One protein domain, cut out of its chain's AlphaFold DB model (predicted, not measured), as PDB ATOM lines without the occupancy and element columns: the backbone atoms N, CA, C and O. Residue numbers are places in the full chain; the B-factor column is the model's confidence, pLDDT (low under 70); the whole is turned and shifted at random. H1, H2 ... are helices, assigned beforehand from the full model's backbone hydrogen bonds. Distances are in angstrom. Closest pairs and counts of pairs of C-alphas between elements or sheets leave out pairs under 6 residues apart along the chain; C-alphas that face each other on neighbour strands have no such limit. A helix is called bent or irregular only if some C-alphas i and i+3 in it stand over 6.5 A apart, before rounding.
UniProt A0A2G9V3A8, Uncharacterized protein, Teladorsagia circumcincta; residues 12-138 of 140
ATOM      1  N   GLU A  12     213.450 283.950 165.727       56.62
ATOM      2  CA  GLU A  12     213.968 283.023 166.738       56.62
ATOM      3  C   GLU A  12     213.670 283.492 168.165       56.62
ATOM      4  O   GLU A  12     213.307 282.683 169.023       56.62
ATOM      5  N   ALA A  13     213.740 284.801 168.419       60.47
ATOM      6  CA  ALA A  13     213.386 285.376 169.712       60.47
ATOM      7  C   ALA A  13     211.886 285.226 170.004       60.47
ATOM      8  O   ALA A  13     211.510 284.925 171.138       60.47
ATOM      9  N   LEU A  14     211.033 285.373 168.982       59.31
ATOM     10  CA  LEU A  14     209.590 285.130 169.092       59.31
ATOM     11  C   LEU A  14     209.287 283.651 169.362       59.31
ATOM     12  O   LEU A  14     208.471 283.341 170.226       59.31
ATOM     13  N   LEU A  15     209.988 282.737 168.689       59.28
ATOM     14  CA  LEU A  15     209.821 281.294 168.869       59.28
ATOM     15  C   LEU A  15     210.290 280.802 170.231       59.28
ATOM     16  O   LEU A  15     209.617 279.976 170.848       59.28
ATOM     17  N   LYS A  16     211.403 281.344 170.724       65.31
ATOM     18  CA  LYS A  16     211.874 281.077 172.079       65.31
ATOM     19  C   LYS A  16     210.850 281.555 173.105       65.31
ATOM     20  O   LYS A  16     210.448 280.777 173.957       65.31
ATOM     21  N   ARG A  17     210.329 282.777 172.946       61.34
ATOM     22  CA  ARG A  17     209.280 283.310 173.825       61.34
ATOM     23  C   ARG A  17     208.011 282.456 173.799       61.34
ATOM     24  O   ARG A  17     207.443 282.214 174.853       61.34
ATOM     25  N   CYS A  18     207.593 281.970 172.629       56.50
ATOM     26  CA  CYS A  18     206.459 281.051 172.503       56.50
ATOM     27  C   CYS A  18     206.704 279.725 173.230       56.50
ATOM     28  O   CYS A  18     205.807 279.233 173.909       56.50
ATOM     29  N   ARG A  19     207.904 279.144 173.105       61.50
ATOM     30  CA  ARG A  19     208.263 277.899 173.799       61.50
ATOM     31  C   ARG A  19     208.299 278.086 175.315       61.50
ATOM     32  O   ARG A  19     207.703 277.278 176.019       61.50
ATOM     33  N   ASP A  20     208.906 279.170 175.781       63.12
ATOM     34  CA  ASP A  20     208.976 279.507 177.205       63.12
ATOM     35  C   ASP A  20     207.555 279.733 177.775       63.12
ATOM     36  O   ASP A  20     207.215 279.221 178.840       63.12
ATOM     37  N   PHE A  21     206.664 280.387 177.015       56.94
ATOM     38  CA  PHE A  21     205.247 280.529 177.380       56.94
ATOM     39  C   PHE A  21     204.502 279.189 177.471       56.94
ATOM     40  O   PHE A  21     203.619 279.043 178.314       56.94
ATOM     41  N   MET A  22     204.816 278.213 176.613       53.41
ATOM     42  CA  MET A  22     204.182 276.889 176.652       53.41
ATOM     43  C   MET A  22     204.597 276.080 177.881       53.41
ATOM     44  O   MET A  22     203.734 275.459 178.504       53.41
ATOM     45  N   GLU A  23     205.885 276.102 178.235       55.75
ATOM     46  CA  GLU A  23     206.382 275.449 179.452       55.75
ATOM     47  C   GLU A  23     205.745 276.074 180.700       55.75
ATOM     48  O   GLU A  23     205.254 275.354 181.567       55.75
ATOM     49  N   GLU A  24     205.622 277.404 180.754       51.88
ATOM     50  CA  GLU A  24     204.941 278.092 181.860       51.88
ATOM     51  C   GLU A  24     203.417 277.865 181.892       51.88
ATOM     52  O   GLU A  24     202.791 277.898 182.959       51.88
ATOM     53  N   ALA A  25     202.789 277.660 180.732       46.00
ATOM     54  CA  ALA A  25     201.351 277.440 180.630       46.00
ATOM     55  C   ALA A  25     200.935 276.040 181.105       46.00
ATOM     56  O   ALA A  25     199.824 275.890 181.618       46.00
ATOM     57  N   GLN A  26     201.802 275.032 180.978       47.75
ATOM     58  CA  GLN A  26     201.490 273.638 181.306       47.75
ATOM     59  C   GLN A  26     201.040 273.442 182.769       47.75
ATOM     60  O   GLN A  26     200.137 272.643 183.019       47.75
ATOM     61  N   ASP A  27     201.553 274.250 183.700       42.50
ATOM     62  CA  ASP A  27     201.271 274.140 185.139       42.50
ATOM     63  C   ASP A  27     199.994 274.867 185.615       42.50
ATOM     64  O   ASP A  27     199.601 274.744 186.774       42.50
ATOM     65  N   ARG A  28     199.314 275.664 184.770       45.19
ATOM     66  CA  ARG A  28     198.317 276.663 185.242       45.19
ATOM     67  C   ARG A  28     196.854 276.412 184.837       45.19
ATOM     68  O   ARG A  28     196.015 277.302 185.015       45.19
ATOM     69  N   PHE A  29     196.520 275.234 184.307       50.91
ATOM     70  CA  PHE A  29     195.284 274.996 183.536       50.91
ATOM     71  C   PHE A  29     194.030 274.489 184.307       50.91
ATOM     72  O   PHE A  29     193.128 273.944 183.679       50.91
ATOM     73  N   GLU A  30     193.869 274.684 185.624       50.78
ATOM     74  CA  GLU A  30     192.797 273.982 186.384       50.78
ATOM     75  C   GLU A  30     191.464 274.725 186.656       50.78
ATOM     76  O   GLU A  30     190.442 274.064 186.837       50.78
ATOM     77  N   SER A  31     191.375 276.063 186.651       41.72
ATOM     78  CA  SER A  31     190.063 276.771 186.648       41.72
ATOM     79  C   SER A  31     190.117 278.270 186.343       41.72
ATOM     80  O   SER A  31     189.139 278.812 185.834       41.72
ATOM     81  N   ALA A  32     191.263 278.932 186.537       52.56
ATOM     82  CA  ALA A  32     191.564 280.270 185.993       52.56
ATOM     83  C   ALA A  32     191.807 280.245 184.462       52.56
ATOM     84  O   ALA A  32     192.484 281.100 183.897       52.56
ATOM     85  N   THR A  33     191.313 279.197 183.811       68.94
ATOM     86  CA  THR A  33     191.860 278.608 182.594       68.94
ATOM     87  C   THR A  33     191.297 279.234 181.336       68.94
ATOM     88  O   THR A  33     192.018 279.356 180.358       68.94
ATOM     89  N   VAL A  34     190.025 279.644 181.343       80.38
ATOM     90  CA  VAL A  34     189.339 280.103 180.124       80.38
ATOM     91  C   VAL A  34     189.746 281.519 179.753       80.38
ATOM     92  O   VAL A  34     190.052 281.785 178.598       80.38
ATOM     93  N   GLU A  35     189.807 282.418 180.733       85.56
ATOM     94  CA  GLU A  35     190.332 283.765 180.528       85.56
ATOM     95  C   GLU A  35     191.811 283.723 180.133       85.56
ATOM     96  O   GLU A  35     192.205 284.375 179.171       85.56
ATOM     97  N   LYS A  36     192.631 282.923 180.827       83.38
ATOM     98  CA  LYS A  36     194.045 282.756 180.464       83.38
ATOM     99  C   LYS A  36     194.209 282.144 179.073       83.38
ATOM    100  O   LYS A  36     195.040 282.618 178.312       83.38
ATOM    101  N   ALA A  37     193.391 281.154 178.719       85.88
ATOM    102  CA  ALA A  37     193.356 280.589 177.373       85.88
ATOM    103  C   ALA A  37     192.953 281.643 176.335       85.88
ATOM    104  O   ALA A  37     193.591 281.740 175.296       85.88
ATOM    105  N   ALA A  38     191.945 282.470 176.627       90.44
ATOM    106  CA  ALA A  38     191.544 283.564 175.750       90.44
ATOM    107  C   ALA A  38     192.693 284.562 175.556       90.44
ATOM    108  O   ALA A  38     193.010 284.896 174.420       90.44
ATOM    109  N   LYS A  39     193.347 284.998 176.642       89.12
ATOM    110  CA  LYS A  39     194.519 285.889 176.587       89.12
ATOM    111  C   LYS A  39     195.636 285.286 175.741       89.12
ATOM    112  O   LYS A  39     196.116 285.957 174.840       89.12
ATOM    113  N   LEU A  40     195.958 284.013 175.954       86.81
ATOM    114  CA  LEU A  40     196.984 283.315 175.184       86.81
ATOM    115  C   LEU A  40     196.629 283.237 173.692       86.81
ATOM    116  O   LEU A  40     197.477 283.504 172.852       86.81
ATOM    117  N   ILE A  41     195.376 282.940 173.333       91.50
ATOM    118  CA  ILE A  41     194.937 282.944 171.925       91.50
ATOM    119  C   ILE A  41     195.061 284.347 171.307       91.50
ATOM    120  O   ILE A  41     195.478 284.470 170.156       91.50
ATOM    121  N   LEU A  42     194.725 285.404 172.054       91.81
ATOM    122  CA  LEU A  42     194.886 286.789 171.595       91.81
ATOM    123  C   LEU A  42     196.364 287.159 171.399       91.81
ATOM    124  O   LEU A  42     196.711 287.753 170.383       91.81
ATOM    125  N   GLU A  43     197.233 286.762 172.327       88.06
ATOM    126  CA  GLU A  43     198.684 286.961 172.228       88.06
ATOM    127  C   GLU A  43     199.280 286.203 171.036       88.06
ATOM    128  O   GLU A  43     200.081 286.759 170.291       88.06
ATOM    129  N   LEU A  44     198.847 284.961 170.794       86.94
ATOM    130  CA  LEU A  44     199.261 284.186 169.624       86.94
ATOM    131  C   LEU A  44     198.833 284.866 168.319       86.94
ATOM    132  O   LEU A  44     199.626 284.940 167.384       86.94
ATOM    133  N   ALA A  45     197.614 285.406 168.253       89.75
ATOM    134  CA  ALA A  45     197.152 286.164 167.092       89.75
ATOM    135  C   ALA A  45     197.984 287.440 166.857       89.75
ATOM    136  O   ALA A  45     198.334 287.746 165.718       89.75
ATOM    137  N   ASP A  46     198.338 288.162 167.921       87.25
ATOM    138  CA  ASP A  46     199.221 289.333 167.854       87.25
ATOM    139  C   ASP A  46     200.642 288.959 167.391       87.25
ATOM    140  O   ASP A  46     201.224 289.650 166.558       87.25
ATOM    141  N   ILE A  47     201.186 287.824 167.843       83.12
ATOM    142  CA  ILE A  47     202.483 287.301 167.375       83.12
ATOM    143  C   ILE A  47     202.433 286.955 165.882       83.12
ATOM    144  O   ILE A  47     203.356 287.301 165.141       83.12
ATOM    145  N   VAL A  48     201.362 286.296 165.429       83.94
ATOM    146  CA  VAL A  48     201.166 285.975 164.008       83.94
ATOM    147  C   VAL A  48     201.157 287.247 163.171       83.94
ATOM    148  O   VAL A  48     201.866 287.314 162.165       83.94
ATOM    149  N   GLU A  49     200.437 288.279 163.606       87.00
ATOM    150  CA  GLU A  49     200.429 289.548 162.888       87.00
ATOM    151  C   GLU A  49     201.809 290.216 162.860       87.00
ATOM    152  O   GLU A  49     202.302 290.542 161.778       87.00
ATOM    153  N   LYS A  50     202.479 290.334 164.011       83.56
ATOM    154  CA  LYS A  50     203.813 290.950 164.109       83.56
ATOM    155  C   LYS A  50     204.873 290.216 163.298       83.56
ATOM    156  O   LYS A  50     205.836 290.828 162.847       83.56
ATOM    157  N   SER A  51     204.685 288.917 163.073       79.06
ATOM    158  CA  SER A  51     205.542 288.114 162.196       79.06
ATOM    159  C   SER A  51     205.308 288.354 160.697       79.06
ATOM    160  O   SER A  51     205.948 287.707 159.871       79.06
ATOM    161  N   GLY A  52     204.376 289.239 160.329       81.00
ATOM    162  CA  GLY A  52     203.963 289.458 158.945       81.00
ATOM    163  C   GLY A  52     203.132 288.308 158.376       81.00
ATOM    164  O   GLY A  52     203.137 288.108 157.166       81.00
ATOM    165  N   ASN A  53     202.434 287.548 159.230       77.88
ATOM    166  CA  ASN A  53     201.726 286.314 158.867       77.88
ATOM    167  C   ASN A  53     202.646 285.256 158.235       77.88
ATOM    168  O   ASN A  53     202.259 284.573 157.289       77.88
ATOM    169  N   SER A  54     203.870 285.109 158.754       82.19
ATOM    170  CA  SER A  54     204.773 284.036 158.331       82.19
ATOM    171  C   SER A  54     204.092 282.675 158.485       82.19
ATOM    172  O   SER A  54     203.572 282.362 159.560       82.19
ATOM    173  N   ASP A  55     204.104 281.848 157.437       81.25
ATOM    174  CA  ASP A  55     203.442 280.540 157.457       81.25
ATOM    175  C   ASP A  55     203.982 279.636 158.568       81.25
ATOM    176  O   ASP A  55     203.206 278.945 159.227       81.25
ATOM    177  N   SER A  56     205.292 279.680 158.833       81.38
ATOM    178  CA  SER A  56     205.912 278.875 159.890       81.38
ATOM    179  C   SER A  56     205.463 279.318 161.284       81.38
ATOM    180  O   SER A  56     205.085 278.481 162.105       81.38
ATOM    181  N   VAL A  57     205.451 280.627 161.549       79.00
ATOM    182  CA  VAL A  57     204.996 281.198 162.830       79.00
ATOM    183  C   VAL A  57     203.503 280.959 163.018       79.00
ATOM    184  O   VAL A  57     203.078 280.571 164.104       79.00
ATOM    185  N   THR A  58     202.722 281.124 161.952       84.81
ATOM    186  CA  THR A  58     201.282 280.856 161.951       84.81
ATOM    187  C   THR A  58     201.003 279.401 162.281       84.81
ATOM    188  O   THR A  58     200.190 279.120 163.153       84.81
ATOM    189  N   GLU A  59     201.697 278.468 161.638       86.25
ATOM    190  CA  GLU A  59     201.522 277.040 161.889       86.25
ATOM    191  C   GLU A  59     201.878 276.664 163.332       86.25
ATOM    192  O   GLU A  59     201.140 275.930 163.990       86.25
ATOM    193  N   MET A  60     202.957 277.233 163.873       82.31
ATOM    194  CA  MET A  60     203.314 277.033 165.277       82.31
ATOM    195  C   MET A  60     202.267 277.613 166.226       82.31
ATOM    196  O   MET A  60     201.840 276.917 167.142       82.31
ATOM    197  N   ALA A  61     201.797 278.838 165.984       84.00
ATOM    198  CA  ALA A  61     200.738 279.450 166.779       84.00
ATOM    199  C   ALA A  61     199.443 278.622 166.748       84.00
ATOM    200  O   ALA A  61     198.795 278.469 167.783       84.00
ATOM    201  N   VAL A  62     199.095 278.037 165.596       89.62
ATOM    202  CA  VAL A  62     197.948 277.127 165.472       89.62
ATOM    203  C   VAL A  62     198.162 275.873 166.313       89.62
ATOM    204  O   VAL A  62     197.249 275.505 167.041       89.62
ATOM    205  N   ASN A  63     199.346 275.253 166.282       85.69
ATOM    206  CA  ASN A  63     199.642 274.073 167.103       85.69
ATOM    207  C   ASN A  63     199.509 274.371 168.607       85.69
ATOM    208  O   ASN A  63     198.874 273.609 169.333       85.69
ATOM    209  N   VAL A  64     200.035 275.512 169.073       82.00
ATOM    210  CA  VAL A  64     199.898 275.920 170.484       82.00
ATOM    211  C   VAL A  64     198.438 276.175 170.844       82.00
ATOM    212  O   VAL A  64     197.947 275.701 171.872       82.00
ATOM    213  N   ALA A  65     197.723 276.917 170.000       88.75
ATOM    214  CA  ALA A  65     196.314 277.191 170.220       88.75
ATOM    215  C   ALA A  65     195.492 275.892 170.224       88.75
ATOM    216  O   ALA A  65     194.584 275.752 171.034       88.75
ATOM    217  N   GLU A  66     195.840 274.913 169.390       89.88
ATOM    218  CA  GLU A  66     195.182 273.609 169.340       89.88
ATOM    219  C   GLU A  66     195.291 272.861 170.673       89.88
ATOM    220  O   GLU A  66     194.282 272.379 171.188       89.88
ATOM    221  N   ASP A  67     196.475 272.822 171.288       84.75
ATOM    222  CA  ASP A  67     196.665 272.187 172.598       84.75
ATOM    223  C   ASP A  67     195.851 272.874 173.703       84.75
ATOM    224  O   ASP A  67     195.297 272.223 174.596       84.75
ATOM    225  N   VAL A  68     195.736 274.202 173.640       84.31
ATOM    226  CA  VAL A  68     194.887 274.990 174.544       84.31
ATOM    227  C   VAL A  68     193.411 274.654 174.329       84.31
ATOM    228  O   VAL A  68     192.691 274.401 175.299       84.31
ATOM    229  N   ILE A  69     192.958 274.612 173.073       87.69
ATOM    230  CA  ILE A  69     191.570 274.307 172.720       87.69
ATOM    231  C   ILE A  69     191.197 272.886 173.133       87.69
ATOM    232  O   ILE A  69     190.167 272.715 173.781       87.69
ATOM    233  N   LYS A  70     192.043 271.882 172.879       87.00
ATOM    234  CA  LYS A  70     191.810 270.494 173.317       87.00
ATOM    235  C   LYS A  70     191.570 270.405 174.822       87.00
ATOM    236  O   LYS A  70     190.649 269.719 175.272       87.00
ATOM    237  N   ARG A  71     192.361 271.135 175.616       81.12
ATOM    238  CA  ARG A  71     192.166 271.217 177.072       81.12
ATOM    239  C   ARG A  71     190.836 271.883 177.413       81.12
ATOM    240  O   ARG A  71     190.088 271.334 178.217       81.12
ATOM    241  N   VAL A  72     190.502 273.007 176.781       83.62
ATOM    242  CA  VAL A  72     189.217 273.703 176.984       83.62
ATOM    243  C   VAL A  72     188.021 272.805 176.641       83.62
ATOM    244  O   VAL A  72     187.074 272.732 177.425       83.62
ATOM    245  N   GLU A  73     188.077 272.081 175.524       84.44
ATOM    246  CA  GLU A  73     187.031 271.159 175.063       84.44
ATOM    247  C   GLU A  73     186.870 269.942 175.985       84.44
ATOM    248  O   GLU A  73     185.757 269.444 176.174       84.44
ATOM    249  N   SER A  74     187.961 269.484 176.610       81.75
ATOM    250  CA  SER A  74     187.922 268.386 177.584       81.75
ATOM    251  C   SER A  74     187.164 268.752 178.869       81.75
ATOM    252  O   SER A  74     186.587 267.882 179.529       81.75
ATOM    253  N   VAL A  75     187.099 270.045 179.210       79.06
ATOM    254  CA  VAL A  75     186.420 270.528 180.413       79.06
ATOM    255  C   VAL A  75     184.922 270.645 180.151       79.06
ATOM    256  O   VAL A  75     184.432 271.592 179.532       79.06
ATOM    257  N   ARG A  76     184.152 269.704 180.702       67.12
ATOM    258  CA  ARG A  76     182.686 269.730 180.648       67.12
ATOM    259  C   ARG A  76     182.118 270.553 181.804       67.12
ATOM    260  O   ARG A  76     182.040 270.072 182.930       67.12
ATOM    261  N   ARG A  77     181.663 271.775 181.518       66.75
ATOM    262  CA  ARG A  77     180.864 272.604 182.440       66.75
ATOM    263  C   ARG A  77     179.451 272.824 181.909       66.75
ATOM    264  O   ARG A  77     179.233 272.899 180.702       66.75
ATOM    265  N   ARG A  78     178.488 272.905 182.829       62.00
ATOM    266  CA  ARG A  78     177.085 273.265 182.574       62.00
ATOM    267  C   ARG A  78     176.719 274.477 183.442       62.00
ATOM    268  O   ARG A  78     177.275 274.597 184.532       62.00
ATOM    269  N   PRO A  79     175.804 275.358 182.999       66.81
ATOM    270  CA  PRO A  79     174.999 275.268 181.774       66.81
ATOM    271  C   PRO A  79     175.723 275.731 180.498       66.81
ATOM    272  O   PRO A  79     175.362 275.293 179.412       66.81
ATOM    273  N   ILE A  80     176.756 276.569 180.616       68.19
ATOM    274  CA  ILE A  80     177.530 277.086 179.479       68.19
ATOM    275  C   ILE A  80     178.825 276.284 179.347       68.19
ATOM    276  O   ILE A  80     179.564 276.139 180.322       68.19
ATOM    277  N   SER A  81     179.106 275.788 178.139       79.94
ATOM    278  CA  SER A  81     180.352 275.071 177.858       79.94
ATOM    279  C   SER A  81     181.573 275.985 177.990       79.94
ATOM    280  O   SER A  81     181.511 277.179 177.686       79.94
ATOM    281  N   THR A  82     182.701 275.413 178.394       84.44
ATOM    282  CA  THR A  82     183.987 276.112 178.510       84.44
ATOM    283  C   THR A  82     184.408 276.735 177.172       84.44
ATOM    284  O   THR A  82     184.853 277.879 177.133       84.44
ATOM    285  N   THR A  83     184.152 276.039 176.059       86.56
ATOM    286  CA  THR A  83     184.366 276.539 174.694       86.56
ATOM    287  C   THR A  83     183.496 277.759 174.375       86.56
ATOM    288  O   THR A  83     183.982 278.731 173.802       86.56
ATOM    289  N   SER A  84     182.224 277.777 174.800       87.94
ATOM    290  CA  SER A  84     181.370 278.969 174.664       87.94
ATOM    291  C   SER A  84     181.931 280.158 175.445       87.94
ATOM    292  O   SER A  84     181.930 281.276 174.940       87.94
ATOM    293  N   GLN A  85     182.392 279.932 176.680       88.06
ATOM    294  CA  GLN A  85     182.970 280.993 177.510       88.06
ATOM    295  C   GLN A  85     184.235 281.563 176.865       88.06
ATOM    296  O   GLN A  85     184.382 282.781 176.794       88.06
ATOM    297  N   LEU A  86     185.095 280.696 176.324       90.38
ATOM    298  CA  LEU A  86     186.288 281.100 175.589       90.38
ATOM    299  C   LEU A  86     185.938 282.030 174.424       90.38
ATOM    300  O   LEU A  86     186.468 283.134 174.332       90.38
ATOM    301  N   ILE A  87     185.010 281.613 173.563       91.56
ATOM    302  CA  ILE A  87     184.625 282.400 172.386       91.56
ATOM    303  C   ILE A  87     183.993 283.727 172.806       91.56
ATOM    304  O   ILE A  87     184.330 284.766 172.242       91.56
ATOM    305  N   ASN A  88     183.148 283.733 173.839       90.88
ATOM    306  CA  ASN A  88     182.558 284.964 174.362       90.88
ATOM    307  C   ASN A  88     183.629 285.960 174.831       90.88
ATOM    308  O   ASN A  88     183.521 287.151 174.534       90.88
ATOM    309  N   HIS A  89     184.683 285.487 175.502       91.69
ATOM    310  CA  HIS A  89     185.815 286.333 175.871       91.69
ATOM    311  C   HIS A  89     186.523 286.909 174.642       91.69
ATOM    312  O   HIS A  89     186.761 288.114 174.594       91.69
ATOM    313  N   LEU A  90     186.815 286.086 173.630       93.62
ATOM    314  CA  LEU A  90     187.465 286.546 172.399       93.62
ATOM    315  C   LEU A  90     186.624 287.608 171.673       93.62
ATOM    316  O   LEU A  90     187.152 288.639 171.255       93.62
ATOM    317  N   VAL A  91     185.308 287.401 171.576       92.88
ATOM    318  CA  VAL A  91     184.354 288.341 170.964       92.88
ATOM    319  C   VAL A  91     184.310 289.669 171.735       92.88
ATOM    320  O   VAL A  91     184.383 290.745 171.131       92.88
ATOM    321  N   ALA A  92     184.241 289.614 173.067       92.69
ATOM    322  CA  ALA A  92     184.198 290.798 173.926       92.69
ATOM    323  C   ALA A  92     185.514 291.592 173.904       92.69
ATOM    324  O   ALA A  92     185.508 292.823 173.759       92.69
ATOM    325  N   GLN A  93     186.660 290.912 173.974       92.94
ATOM    326  CA  GLN A  93     187.962 291.578 173.893       92.94
ATOM    327  C   GLN A  93     188.188 292.203 172.513       92.94
ATOM    328  O   GLN A  93     188.620 293.354 172.446       92.94
ATOM    329  N   SER A  94     187.727 291.546 171.444       90.75
ATOM    330  CA  SER A  94     187.708 292.087 170.073       90.75
ATOM    331  C   SER A  94     186.756 293.277 169.873       90.75
ATOM    332  O   SER A  94     186.757 293.904 168.812       90.75
ATOM    333  N   GLY A  95     185.940 293.621 170.873       89.56
ATOM    334  CA  GLY A  95     185.063 294.792 170.839       89.56
ATOM    335  C   GLY A  95     183.824 294.630 169.959       89.56
ATOM    336  O   GLY A  95     183.228 295.633 169.583       89.56
ATOM    337  N   PHE A  96     183.427 293.397 169.629       88.44
ATOM    338  CA  PHE A  96     182.149 293.139 168.952       88.44
ATOM    339  C   PHE A  96     180.945 293.298 169.885       88.44
ATOM    340  O   PHE A  96     179.831 293.540 169.431       88.44
ATOM    341  N   VAL A  97     181.171 293.166 171.193       90.31
ATOM    342  CA  VAL A  97     180.175 293.388 172.244       90.31
ATOM    343  C   VAL A  97     180.778 294.238 173.359       90.31
ATOM    344  O   VAL A  97     182.003 294.359 173.473       90.31
ATOM    345  N   LYS A  98     179.919 294.835 174.195       86.88
ATOM    346  CA  LYS A  98     180.359 295.575 175.383       86.88
ATOM    347  C   LYS A  98     181.152 294.638 176.298       86.88
ATOM    348  O   LYS A  98     180.690 293.551 176.627       86.88
ATOM    349  N   CYS A  99     182.335 295.082 176.705       85.88
ATOM    350  CA  CYS A  99     183.238 294.347 177.580       85.88
ATOM    351  C   CYS A  99     183.452 295.178 178.842       85.88
ATOM    352  O   CYS A  99     183.905 296.318 178.734       85.88
ATOM    353  N   GLU A 100     183.083 294.642 180.006       81.50
ATOM    354  CA  GLU A 100     183.190 295.361 181.284       81.50
ATOM    355  C   GLU A 100     184.648 295.533 181.718       81.50
ATOM    356  O   GLU A 100     185.015 296.581 182.240       81.50
ATOM    357  N   GLU A 101     185.492 294.545 181.414       85.31
ATOM    358  CA  GLU A 101     186.920 294.563 181.714       85.31
ATOM    359  C   GLU A 101     187.745 294.367 180.438       85.31
ATOM    360  O   GLU A 101     187.601 293.372 179.724       85.31
ATOM    361  N   LYS A 102     188.627 295.324 180.135       87.12
ATOM    362  CA  LYS A 102     189.599 295.208 179.043       87.12
ATOM    363  C   LYS A 102     190.934 294.748 179.603       87.12
ATOM    364  O   LYS A 102     191.467 295.362 180.519       87.12
ATOM    365  N   TRP A 103     191.498 293.702 179.008       86.44
ATOM    366  CA  TRP A 103     192.710 293.068 179.534       86.44
ATOM    367  C   TRP A 103     194.023 293.720 179.090       86.44
ATOM    368  O   TRP A 103     195.086 293.260 179.488       86.44
ATOM    369  N   GLY A 104     193.974 294.751 178.242       83.19
ATOM    370  CA  GLY A 104     195.176 295.408 177.716       83.19
ATOM    371  C   GLY A 104     195.996 294.560 176.733       83.19
ATOM    372  O   GLY A 104     197.076 294.982 176.334       83.19
ATOM    373  N   VAL A 105     195.490 293.393 176.320       80.75
ATOM    374  CA  VAL A 105     196.103 292.556 175.280       80.75
ATOM    375  C   VAL A 105     195.748 293.138 173.904       80.75
ATOM    376  O   VAL A 105     194.560 293.387 173.661       80.75
ATOM    377  N   PRO A 106     196.721 293.379 173.005       81.25
ATOM    378  CA  PRO A 106     196.440 293.795 171.635       81.25
ATOM    379  C   PRO A 106     195.538 292.784 170.924       81.25
ATOM    380  O   PRO A 106     195.728 291.577 171.051       81.25
ATOM    381  N   VAL A 107     194.550 293.268 170.169       87.00
ATOM    382  CA  VAL A 107     193.629 292.393 169.432       87.00
ATOM    383  C   VAL A 107     193.671 292.721 167.949       87.00
ATOM    384  O   VAL A 107     193.055 293.688 167.499       87.00
ATOM    385  N   ASN A 108     194.351 291.870 167.180       88.62
ATOM    386  CA  ASN A 108     194.255 291.878 165.728       88.62
ATOM    387  C   ASN A 108     193.137 290.924 165.277       88.62
ATOM    388  O   ASN A 108     193.265 289.703 165.369       88.62
ATOM    389  N   LYS A 109     192.022 291.485 164.797       90.81
ATOM    390  CA  LYS A 109     190.818 290.712 164.445       90.81
ATOM    391  C   LYS A 109     191.045 289.764 163.268       90.81
ATOM    392  O   LYS A 109     190.505 288.665 163.286       90.81
ATOM    393  N   THR A 110     191.838 290.175 162.281       90.38
ATOM    394  CA  THR A 110     192.135 289.375 161.085       90.38
ATOM    395  C   THR A 110     193.053 288.207 161.424       90.38
ATOM    396  O   THR A 110     192.741 287.068 161.088       90.38
ATOM    397  N   ALA A 111     194.136 288.446 162.169       89.94
ATOM    398  CA  ALA A 111     195.026 287.372 162.609       89.94
ATOM    399  C   ALA A 111     194.307 286.386 163.543       89.94
ATOM    400  O   ALA A 111     194.458 285.172 163.405       89.94
ATOM    401  N   LEU A 112     193.447 286.893 164.434       93.81
ATOM    402  CA  LEU A 112     192.607 286.057 165.288       93.81
ATOM    403  C   LEU A 112     191.612 285.225 164.468       93.81
ATOM    404  O   LEU A 112     191.477 284.029 164.711       93.81
ATOM    405  N   ALA A 113     190.943 285.822 163.479       92.25
ATOM    406  CA  ALA A 113     190.032 285.106 162.590       92.25
ATOM    407  C   ALA A 113     190.753 284.000 161.804       92.25
ATOM    408  O   ALA A 113     190.264 282.874 161.746       92.25
ATOM    409  N   ASN A 114     191.947 284.283 161.278       91.19
ATOM    410  CA  ASN A 114     192.786 283.297 160.595       91.19
ATOM    411  C   ASN A 114     193.157 282.126 161.509       91.19
ATOM    412  O   ASN A 114     193.024 280.965 161.110       91.19
ATOM    413  N   LEU A 115     193.570 282.413 162.747       91.44
ATOM    414  CA  LEU A 115     193.895 281.397 163.745       91.44
ATOM    415  C   LEU A 115     192.674 280.516 164.061       91.44
ATOM    416  O   LEU A 115     192.763 279.290 164.006       91.44
ATOM    417  N   LEU A 116     191.512 281.128 164.314       93.38
ATOM    418  CA  LEU A 116     190.262 280.416 164.600       93.38
ATOM    419  C   LEU A 116     189.780 279.573 163.409       93.38
ATOM    420  O   LEU A 116     189.348 278.438 163.602       93.38
ATOM    421  N   ASN A 117     189.894 280.085 162.182       91.19
ATOM    422  CA  ASN A 117     189.533 279.353 160.968       91.19
ATOM    423  C   ASN A 117     190.418 278.118 160.760       91.19
ATOM    424  O   ASN A 117     189.899 277.049 160.439       91.19
ATOM    425  N   ARG A 118     191.731 278.227 161.002       92.19
ATOM    426  CA  ARG A 118     192.643 277.073 160.934       92.19
ATOM    427  C   ARG A 118     192.313 276.022 161.997       92.19
ATOM    428  O   ARG A 118     192.315 274.836 161.685       92.19
ATOM    429  N   LEU A 119     191.963 276.434 163.216       92.75
ATOM    430  CA  LEU A 119     191.529 275.510 164.274       92.75
ATOM    431  C   LEU A 119     190.213 274.800 163.918       92.75
ATOM    432  O   LEU A 119     190.097 273.589 164.106       92.75
ATOM    433  N   MET A 120     189.243 275.519 163.344       91.88
ATOM    434  CA  MET A 120     187.995 274.917 162.857       91.88
ATOM    435  C   MET A 120     188.234 273.936 161.707       91.88
ATOM    436  O   MET A 120     187.631 272.866 161.687       91.88
ATOM    437  N   ALA A 121     189.143 274.257 160.781       91.00
ATOM    438  CA  ALA A 121     189.524 273.357 159.692       91.00
ATOM    439  C   ALA A 121     190.160 272.046 160.195       91.00
ATOM    440  O   ALA A 121     190.069 271.025 159.517       91.00
ATOM    441  N   ARG A 122     190.750 272.051 161.399       92.75
ATOM    442  CA  ARG A 122     191.268 270.856 162.093       92.75
ATOM    443  C   ARG A 122     190.206 270.085 162.888       92.75
ATOM    444  O   ARG A 122     190.520 269.059 163.478       92.75
ATOM    445  N   GLY A 123     188.955 270.545 162.892       90.19
ATOM    446  CA  GLY A 123     187.839 269.875 163.563       90.19
ATOM    447  C   GLY A 123     187.573 270.338 164.997       90.19
ATOM    448  O   GLY A 123     186.749 269.732 165.678       90.19
ATOM    449  N   HIS A 124     188.213 271.415 165.460       90.06
ATOM    450  CA  HIS A 124     187.934 271.986 166.778       90.06
ATOM    451  C   HIS A 124     186.761 272.968 166.747       90.06
ATOM    452  O   HIS A 124     186.477 273.602 165.731       90.06
ATOM    453  N   MET A 125     186.082 273.119 167.885       87.06
ATOM    454  CA  MET A 125     185.000 274.085 168.110       87.06
ATOM    455  C   MET A 125     183.844 273.969 167.099       87.06
ATOM    456  O   MET A 125     183.149 274.950 166.825       87.06
ATOM    457  N   SER A 126     183.617 272.782 166.519       83.88
ATOM    458  CA  SER A 126     182.629 272.588 165.445       83.88
ATOM    459  C   SER A 126     181.209 272.983 165.867       83.88
ATOM    460  O   SER A 126     180.464 273.571 165.084       83.88
ATOM    461  N   ASP A 127     180.860 272.748 167.133       83.75
ATOM    462  CA  ASP A 127     179.584 273.111 167.760       83.75
ATOM    463  C   ASP A 127     179.434 274.623 168.027       83.75
ATOM    464  O   ASP A 127     178.397 275.082 168.524       83.75
ATOM    465  N   LYS A 128     180.480 275.403 167.740       87.75
ATOM    466  CA  LYS A 128     180.525 276.864 167.841       87.75
ATOM    467  C   LYS A 128     180.932 277.546 166.537       87.75
ATOM    468  O   LYS A 128     181.010 278.771 166.505       87.75
ATOM    469  N   SER A 129     181.100 276.787 165.455       86.25
ATOM    470  CA  SER A 129     181.447 277.298 164.123       86.25
ATOM    471  C   SER A 129     180.552 278.456 163.673       86.25
ATOM    472  O   SER A 129     181.060 279.507 163.303       86.25
ATOM    473  N   ALA A 130     179.228 278.324 163.794       88.38
ATOM    474  CA  ALA A 130     178.282 279.382 163.428       88.38
ATOM    475  C   ALA A 130     178.494 280.681 164.229       88.38
ATOM    476  O   ALA A 130     178.413 281.773 163.673       88.38
ATOM    477  N   LEU A 131     178.809 280.568 165.525       88.56
ATOM    478  CA  LEU A 131     179.094 281.718 166.384       88.56
ATOM    479  C   LEU A 131     180.401 282.403 165.969       88.56
ATOM    480  O   LEU A 131     180.449 283.626 165.876       88.56
ATOM    481  N   ILE A 132     181.445 281.615 165.697       88.94
ATOM    482  CA  ILE A 132     182.738 282.127 165.233       88.94
ATOM    483  C   ILE A 132     182.566 282.828 163.882       88.94
ATOM    484  O   ILE A 132     182.998 283.966 163.738       88.94
ATOM    485  N   GLN A 133     181.872 282.208 162.927       88.56
ATOM    486  CA  GLN A 133     181.616 282.785 161.603       88.56
ATOM    487  C   GLN A 133     180.801 284.081 161.676       88.56
ATOM    488  O   GLN A 133     181.099 285.031 160.963       88.56
ATOM    489  N   ASN A 134     179.828 284.174 162.584       90.38
ATOM    490  CA  ASN A 134     179.036 285.393 162.752       90.38
ATOM    491  C   ASN A 134     179.878 286.618 163.165       90.38
ATOM    492  O   ASN A 134     179.569 287.735 162.762       90.38
ATOM    493  N   TYR A 135     180.930 286.427 163.969       88.56
ATOM    494  CA  TYR A 135     181.767 287.532 164.460       88.56
ATOM    495  C   TYR A 135     183.075 287.714 163.685       88.56
ATOM    496  O   TYR A 135     183.541 288.839 163.522       88.56
ATOM    497  N   PHE A 136     183.670 286.622 163.212       88.50
ATOM    498  CA  PHE A 136     185.000 286.598 162.602       88.50
ATOM    499  C   PHE A 136     184.988 286.165 161.129       88.50
ATOM    500  O   PHE A 136     186.029 286.232 160.483       88.50
ATOM    501  N   GLY A 137     183.842 285.758 160.571       77.50
ATOM    502  CA  GLY A 137     183.743 285.275 159.188       77.50
ATOM    503  C   GLY A 137     184.007 286.349 158.131       77.50
ATOM    504  O   GLY A 137     184.504 286.033 157.059       77.50
ATOM    505  N   SER A 138     183.748 287.622 158.445       64.62
ATOM    506  CA  SER A 138     184.013 288.757 157.543       64.62
ATOM    507  C   SER A 138     185.401 289.385 157.724       64.62
ATOM    508  O   SER A 138     185.686 290.406 157.104       64.62
TER     509      SER A 138
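AT A GLANCE: This is residues 12 to 138 of the 140 residues of an uncharacterized protein of Teladorsagia circumcincta (UniProt A0A2G9V3A8). A helical hairpin, H2 and H3, makes the middle of this domain, with H1 running loosely alongside it on one side and H4, H5 and H6 on the other. H4 and H5 cross the hairpin steeply, H4 on H2 residues 34 to 42 and H5 on H2 residues 41 to 49, and H6 packs on H4 and H5 away from the hairpin. The printed part has 127 residues with six named helices, H1 to H6 in order along the chain, and no named strand; the class is all helix. The whole is compact, with a radius of gyration of the C-alphas of 13.7 A and spans of 42, 35 and 30 A.

IN THESE COORDINATES: H1 is residues 12 to 26, 21.4 A from first to last C-alpha, beginning at C-alpha 12 at (213.968, 283.023, 166.738). H2 is residues 33 to 50, 25.2 A long. H3 is residues 55 to 74, the longest helix at 28.2 A, beginning at C-alpha 55 at (203.442, 280.540, 157.457). H4 is residues 82 to 93, 16.6 A, and H5 is residues 109 to 121, 18.0 A. H6 is residues 126 to 136, 14.5 A, ending at C-alpha 136 at (185.000, 286.598, 162.602); it is irregular, with C-alphas 127 and 130 7.7 A apart.

HOW THE PARTS SIT: H1, H2 and H3 form an up-and-down bundle, each running against the one before. H1 is close but not clearly touching H2, the closest C-alphas being those of Leu 14 and Ile 47, 7.6 A apart. H1 is also close but not clearly touching H3, at Met 22 and Val 64, C-alphas 7.6 A apart. H2 and H3 are a hairpin and touch at a shallow tilt of 9 degrees, opposite ways, closest at the C-alphas of Val 48 and Thr 58, 5.5 A. H4 touches H2 at a steep tilt of 50 degrees, closest at the C-alphas of Val 34 and Leu 86, 5.6 A. H5 touches H2 at a steep tilt of 68 degrees, only just short of about perpendicular, closest at the C-alphas of Ala 45 and Leu 112, 4.9 A. H5 and H6 are a hairpin at a shallow tilt of 21 degrees, closest at the C-alphas of Ala 113 and Phe 136, 5.2 A. H6 touches H4 at a shallow tilt of 5 degrees, the same way, closest at the C-alphas of Val 91 and Tyr 135, 7.0 A. H6 is apart from H1, H2 and H3. In H1 to H5 every O i to N i+4 pair is within hydrogen-bond range; in H6, 5 of 7 are.

THE WHOLE: The C-alphas farthest apart, of Glu 12 and Pro 79, are 42.5 A apart. The printed part has no cut. The link from H4 to H5, residues 94 to 108, is long. Mean pLDDT of the printed part is 80.4; residues 12 to 33, 76 to 80 and 138 are under 70.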